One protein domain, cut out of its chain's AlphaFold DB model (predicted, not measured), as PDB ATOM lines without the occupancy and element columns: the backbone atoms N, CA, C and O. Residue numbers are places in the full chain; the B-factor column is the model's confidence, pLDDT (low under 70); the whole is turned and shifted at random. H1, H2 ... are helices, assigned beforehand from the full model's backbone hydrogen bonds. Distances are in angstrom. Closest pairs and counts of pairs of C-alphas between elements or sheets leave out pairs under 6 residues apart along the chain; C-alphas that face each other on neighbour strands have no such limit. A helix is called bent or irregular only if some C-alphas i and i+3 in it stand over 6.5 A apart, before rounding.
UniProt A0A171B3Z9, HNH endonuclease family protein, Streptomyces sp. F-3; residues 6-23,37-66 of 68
ATOM      1  N   ARG A   6      36.674 -17.698 -36.051       90.25
ATOM      2  CA  ARG A   6      37.589 -17.244 -37.108       90.25
ATOM      3  C   ARG A   6      36.867 -16.405 -38.164       90.25
ATOM      4  O   ARG A   6      37.320 -15.322 -38.513       90.25
ATOM      5  N   CYS A   7      35.726 -16.897 -38.633       87.75
ATOM      6  CA  CYS A   7      34.870 -16.241 -39.611       87.75
ATOM      7  C   CYS A   7      34.387 -14.886 -39.081       87.75
ATOM      8  O   CYS A   7      34.396 -13.895 -39.802       87.75
ATOM      9  N   ASN A   8      34.019 -14.845 -37.799       90.31
ATOM     10  CA  ASN A   8      33.537 -13.648 -37.134       90.31
ATOM     11  C   ASN A   8      34.622 -12.572 -37.001       90.31
ATOM     12  O   ASN A   8      34.347 -11.404 -37.249       90.31
ATOM     13  N   HIS A   9      35.859 -12.963 -36.682       90.25
ATOM     14  CA  HIS A   9      37.004 -12.044 -36.662       90.25
ATOM     15  C   HIS A   9      37.343 -11.500 -38.053       90.25
ATOM     16  O   HIS A   9      37.708 -10.339 -38.183       90.25
ATOM     17  N   ILE A  10      37.203 -12.316 -39.101       89.44
ATOM     18  CA  ILE A  10      37.370 -11.838 -40.479       89.44
ATOM     19  C   ILE A  10      36.214 -10.905 -40.857       89.44
ATOM     20  O   ILE A  10      36.441  -9.898 -41.515       89.44
ATOM     21  N   LYS A  11      34.975 -11.184 -40.451       90.81
ATOM     22  CA  LYS A  11      33.857 -10.293 -40.770       90.81
ATOM     23  C   LYS A  11      33.998  -8.942 -40.061       90.81
ATOM     24  O   LYS A  11      33.904  -7.921 -40.733       90.81
ATOM     25  N   ALA A  12      34.235  -8.946 -38.748       89.75
ATOM     26  CA  ALA A  12      34.330  -7.742 -37.917       89.75
ATOM     27  C   ALA A  12      33.235  -6.710 -38.285       89.75
ATOM     28  O   ALA A  12      32.079  -7.088 -38.531       89.75
ATOM     29  N   ASP A  13      33.615  -5.440 -38.408       90.06
ATOM     30  CA  ASP A  13      32.740  -4.329 -38.803       90.06
ATOM     31  C   ASP A  13      32.727  -4.079 -40.317       90.06
ATOM     32  O   ASP A  13      32.220  -3.066 -40.786       90.06
ATOM     33  N   ARG A  14      33.247  -5.030 -41.104       89.25
ATOM     34  CA  ARG A  14      33.279  -4.920 -42.561       89.25
ATOM     35  C   ARG A  14      31.940  -5.264 -43.193       89.25
ATOM     36  O   ARG A  14      31.212  -6.169 -42.745       89.25
ATOM     37  N   HIS A  15      31.652  -4.560 -44.278       88.19
ATOM     38  CA  HIS A  15      30.550  -4.851 -45.179       88.19
ATOM     39  C   HIS A  15      30.886  -6.092 -46.018       88.19
ATOM     40  O   HIS A  15      32.043  -6.391 -46.301       88.19
ATOM     41  N   LEU A  16      29.867  -6.834 -46.466       88.06
ATOM     42  CA  LEU A  16      30.089  -8.061 -47.247       88.06
ATOM     43  C   LEU A  16      30.848  -7.800 -48.557       88.06
ATOM     44  O   LEU A  16      31.664  -8.625 -48.963       88.06
ATOM     45  N   VAL A  17      30.617  -6.638 -49.176       89.44
ATOM     46  CA  VAL A  17      31.302  -6.214 -50.406       89.44
ATOM     47  C   VAL A  17      32.802  -6.000 -50.197       89.44
ATOM     48  O   VAL A  17      33.586  -6.375 -51.060       89.44
ATOM     49  N   GLU A  18      33.214  -5.499 -49.029       92.12
ATOM     50  CA  GLU A  18      34.626  -5.287 -48.670       92.12
ATOM     51  C   GLU A  18      35.371  -6.613 -48.474       92.12
ATOM     52  O   GLU A  18      36.584  -6.689 -48.645       92.12
ATOM     53  N   LEU A  19      34.639  -7.677 -48.134       90.56
ATOM     54  CA  LEU A  19      35.164  -9.033 -47.982       90.56
ATOM     55  C   LEU A  19      35.154  -9.825 -49.299       90.56
ATOM     56  O   LEU A  19      35.601 -10.972 -49.323       90.56
ATOM     57  N   GLY A  20      34.583  -9.271 -50.376       91.75
ATOM     58  CA  GLY A  20      34.295 -10.013 -51.607       91.75
ATOM     59  C   GLY A  20      33.253 -11.125 -51.420       91.75
ATOM     60  O   GLY A  20      33.130 -12.019 -52.258       91.75
ATOM     61  N   TRP A  21      32.509 -11.105 -50.312       89.19
ATOM     62  CA  TRP A  21      31.510 -12.118 -49.992       89.19
ATOM     63  C   TRP A  21      30.181 -11.787 -50.661       89.19
ATOM     64  O   TRP A  21      29.784 -10.629 -50.789       89.19
ATOM     65  N   ARG A  22      29.454 -12.829 -51.069       89.25
ATOM     66  CA  ARG A  22      28.133 -12.703 -51.692       89.25
ATOM     67  C   ARG A  22      27.119 -13.523 -50.914       89.25
ATOM     68  O   ARG A  22      27.347 -14.698 -50.628       89.25
ATOM     69  N   LEU A  23      25.990 -12.905 -50.578       86.62
ATOM     70  CA  LEU A  23      24.853 -13.637 -50.032       86.62
ATOM     71  C   LEU A  23      24.179 -14.414 -51.158       86.62
ATOM     72  O   LEU A  23      23.859 -13.848 -52.199       86.62
ATOM     73  N   ILE A  37      12.220 -13.149 -30.481       68.06
ATOM     74  CA  ILE A  37      13.520 -12.681 -30.012       68.06
ATOM     75  C   ILE A  37      13.781 -13.285 -28.629       68.06
ATOM     76  O   ILE A  37      13.166 -12.897 -27.637       68.06
ATOM     77  N   ILE A  38      14.700 -14.248 -28.567       65.88
ATOM     78  CA  ILE A  38      15.177 -14.857 -27.322       65.88
ATOM     79  C   ILE A  38      16.445 -14.108 -26.904       65.88
ATOM     80  O   ILE A  38      17.481 -14.225 -27.552       65.88
ATOM     81  N   GLY A  39      16.359 -13.304 -25.847       61.91
ATOM     82  CA  GLY A  39      17.485 -12.528 -25.327       61.91
ATOM     83  C   GLY A  39      17.308 -12.214 -23.845       61.91
ATOM     84  O   GLY A  39      16.183 -12.182 -23.352       61.91
ATOM     85  N   THR A  40      18.414 -11.971 -23.143       57.12
ATOM     86  CA  THR A  40      18.510 -11.773 -21.682       57.12
ATOM     87  C   THR A  40      17.982 -10.419 -21.191       57.12
ATOM     88  O   THR A  40      18.435  -9.894 -20.182       57.12
ATOM     89  N   GLY A  41      17.036  -9.820 -21.906       59.44
ATOM     90  CA  GLY A  41      16.361  -8.596 -21.488       59.44
ATOM     91  C   GLY A  41      17.144  -7.287 -21.644       59.44
ATOM     92  O   GLY A  41      16.545  -6.272 -21.976       59.44
ATOM     93  N   HIS A  42      18.473  -7.295 -21.536       59.72
ATOM     94  CA  HIS A  42      19.284  -6.106 -21.808       59.72
ATOM     95  C   HIS A  42      19.420  -5.870 -23.314       59.72
ATOM     96  O   HIS A  42      20.198  -6.537 -24.001       59.72
ATOM     97  N   ARG A  43      18.657  -4.906 -23.831       68.69
ATOM     98  CA  ARG A  43      18.787  -4.408 -25.203       68.69
ATOM     99  C   ARG A  43      19.150  -2.936 -25.157       68.69
ATOM    100  O   ARG A  43      18.564  -2.173 -24.401       68.69
ATOM    101  N   ASP A  44      20.123  -2.550 -25.969       76.19
ATOM    102  CA  ASP A  44      20.479  -1.144 -26.123       76.19
ATOM    103  C   ASP A  44      19.264  -0.367 -26.679       76.19
ATOM    104  O   ASP A  44      18.694  -0.803 -27.690       76.19
ATOM    105  N   PRO A  45      18.861   0.762 -26.058       78.19
ATOM    106  CA  PRO A  45      17.669   1.511 -26.446       78.19
ATOM    107  C   PRO A  45      17.612   1.899 -27.924       78.19
ATOM    108  O   PRO A  45      16.536   1.966 -28.515       78.19
ATOM    109  N   ARG A  46      18.773   2.089 -28.559       82.62
ATOM    110  CA  ARG A  46      18.883   2.444 -29.980       82.62
ATOM    111  C   ARG A  46      18.309   1.376 -30.907       82.62
ATOM    112  O   ARG A  46      17.991   1.666 -32.057       82.62
ATOM    113  N   TRP A  47      18.180   0.144 -30.419       77.69
ATOM    114  CA  TRP A  47      17.635  -0.966 -31.185       77.69
ATOM    115  C   TRP A  47      16.122  -1.120 -31.035       77.69
ATOM    116  O   TRP A  47      15.538  -1.821 -31.859       77.69
ATOM    117  N   LEU A  48      15.470  -0.471 -30.056       78.06
ATOM    118  CA  LEU A  48      14.021  -0.612 -29.848       78.06
ATOM    119  C   LEU A  48      13.205  -0.412 -31.135       78.06
ATOM    120  O   LEU A  48      12.454  -1.331 -31.458       78.06
ATOM    121  N   PRO A  49      13.397   0.667 -31.928       82.25
ATOM    122  CA  PRO A  49      12.578   0.916 -33.121       82.25
ATOM    123  C   PRO A  49      12.574  -0.237 -34.135       82.25
ATOM    124  O   PRO A  49      11.618  -0.417 -34.880       82.25
ATOM    125  N   TYR A  50      13.637  -1.042 -34.156       75.69
ATOM    126  CA  TYR A  50      13.789  -2.170 -35.074       75.69
ATOM    127  C   TYR A  50      13.258  -3.490 -34.505       75.69
ATOM    128  O   TYR A  50      13.092  -4.458 -35.247       75.69
ATOM    129  N   LEU A  51      13.037  -3.560 -33.191       76.44
ATOM    130  CA  LEU A  51      12.707  -4.791 -32.476       76.44
ATOM    131  C   LEU A  51      11.245  -4.839 -32.014       76.44
ATOM    132  O   LEU A  51      10.739  -5.941 -31.806       76.44
ATOM    133  N   GLN A  52      10.568  -3.691 -31.885       75.88
ATOM    134  CA  GLN A  52       9.148  -3.612 -31.500       75.88
ATOM    135  C   GLN A  52       8.235  -4.538 -32.318       75.88
ATOM    136  O   GLN A  52       7.492  -5.306 -31.706       75.88
ATOM    137  N   PRO A  53       8.347  -4.616 -33.664       76.44
ATOM    138  CA  PRO A  53       7.486  -5.496 -34.463       76.44
ATOM    139  C   PRO A  53       7.629  -6.996 -34.153       76.44
ATOM    140  O   PRO A  53       6.845  -7.803 -34.642       76.44
ATOM    141  N   TYR A  54       8.639  -7.382 -33.371       73.19
ATOM    142  CA  TYR A  54       9.000  -8.766 -33.071       73.19
ATOM    143  C   TYR A  54       8.869  -9.104 -31.571       73.19
ATOM    144  O   TYR A  54       9.578  -9.984 -31.071       73.19
ATOM    145  N   GLY A  55       8.002  -8.391 -30.838       68.81
ATOM    146  CA  GLY A  55       7.696  -8.676 -29.428       68.81
ATOM    147  C   GLY A  55       8.793  -8.233 -28.456       68.81
ATOM    148  O   GLY A  55       9.043  -8.882 -27.440       68.81
ATOM    149  N   ALA A  56       9.524  -7.162 -28.785       66.38
ATOM    150  CA  ALA A  56      10.512  -6.588 -27.869       66.38
ATOM    151  C   ALA A  56       9.872  -5.872 -26.673       66.38
ATOM    152  O   ALA A  56      10.473  -5.869 -25.600       66.38
ATOM    153  N   ASP A  57       8.665  -5.333 -26.849       63.28
ATOM    154  CA  ASP A  57       7.908  -4.669 -25.786       63.28
ATOM    155  C   ASP A  57       7.487  -5.677 -24.687       63.28
ATOM    156  O   ASP A  57       7.599  -5.387 -23.497       63.28
ATOM    157  N   ASP A  58       7.154  -6.919 -25.067       57.72
ATOM    158  CA  ASP A  58       6.745  -8.001 -24.147       57.72
ATOM    159  C   ASP A  58       7.886  -8.517 -23.248       57.72
ATOM    160  O   ASP A  58       7.657  -9.094 -22.181       57.72
ATOM    161  N   VAL A  59       9.140  -8.341 -23.680       54.41
ATOM    162  CA  VAL A  59      10.329  -8.753 -22.914       54.41
ATOM    163  C   VAL A  59      10.724  -7.687 -21.892       54.41
ATOM    164  O   VAL A  59      11.141  -8.055 -20.796       54.41
ATOM    165  N   LEU A  60      10.555  -6.400 -22.216       52.78
ATOM    166  CA  LEU A  60      10.787  -5.285 -21.286       52.78
ATOM    167  C   LEU A  60       9.874  -5.390 -20.053       52.78
ATOM    168  O   LEU A  60      10.370  -5.378 -18.928       52.78
ATOM    169  N   ALA A  61       8.581  -5.663 -20.258       49.12
ATOM    170  CA  ALA A  61       7.608  -5.804 -19.171       49.12
ATOM    171  C   ALA A  61       7.925  -6.943 -18.175       49.12
ATOM    172  O   ALA A  61       7.555  -6.869 -17.005       49.12
ATOM    173  N   ARG A  62       8.626  -8.007 -18.602       51.50
ATOM    174  CA  ARG A  62       9.034  -9.112 -17.708       51.50
ATOM    175  C   ARG A  62      10.274  -8.807 -16.868       51.50
ATOM    176  O   ARG A  62      10.478  -9.495 -15.874       51.50
ATOM    177  N   ILE A  63      11.108  -7.848 -17.263       51.00
ATOM    178  CA  ILE A  63      12.336  -7.496 -16.530       51.00
ATOM    179  C   ILE A  63      11.993  -6.548 -15.386       51.00
ATOM    180  O   ILE A  63      12.419  -6.783 -14.258       51.00
ATOM    181  N   ASP A  64      11.146  -5.556 -15.658       53.47
ATOM    182  CA  ASP A  64      10.678  -4.601 -14.648       53.47
ATOM    183  C   ASP A  64       9.849  -5.283 -13.540       53.47
ATOM    184  O   ASP A  64       9.773  -4.783 -12.424       53.47
ATOM    185  N   GLY A  65       9.280  -6.465 -13.813       45.12
ATOM    186  CA  GLY A  65       8.561  -7.293 -12.836       45.12
ATOM    187  C   GLY A  65       9.403  -8.326 -12.067       45.12
ATOM    188  O   GLY A  65       8.844  -9.034 -11.234       45.12
ATOM    189  N   ILE A  66      10.709  -8.458 -12.340       48.62
ATOM    190  CA  ILE A  66      11.636  -9.351 -11.598       48.62
ATOM    191  C   ILE A  66      12.522  -8.554 -10.618       48.62
ATOM    192  O   ILE A  66      13.284  -9.133  -9.850       48.62
TER     193      ILE A  66
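AT A GLANCE: This is residues 6 to 23 and 37 to 66 of the 68 residues of the protein "HNH endonuclease family protein" of Streptomyces sp. F-3 (UniProt A0A171B3Z9). Two short helices, H2 and H3, form a corner at one end of an extended rod, while the short helix H1 and a loop, residues 12 to 23, form a separate piece at the other. The printed part has 48 residues with three named helices, in the order H1, H2, H3, and no named strand: all helix. The radius of gyration of the C-alphas is 15.8 A, and the spans are 46 by 22 by 17 A.

HOW THE PARTS SIT: H2, residues 45 to 54, and H3, residues 56 to 64, are close but not clearly touching, the closest C-alphas, of Leu 48 and Ala 56, being 7.2 A apart. They run opposite ways at a steep tilt of 62 degrees. H1, residues 6 to 11, is apart from both. Every O i to N i+4 pair is within hydrogen-bond range in H1, 3 of 5 in H3 and 2 of 6 in H2, where 4 of 7 O i to N i+3 pairs are.

IN THESE COORDINATES: H2 is 15.0 A long from C-alpha 45 at (17.669, 1.511, -26.446), and irregular, C-alphas 46 and 49 being 7.2 A apart. H3 spans 13.4 A, ending at C-alpha 64 (10.678, -4.601, -14.648). H1 spans 8.7 A.

THE WHOLE: Residues 24 to 36 are not printed, a gap of 23.0 A between C-alphas 23 and 37. The H2 to H3 link is tight. Residues 12 to 18 stand free. Residues 37 to 43 and 55 to 66 have pLDDT under 70.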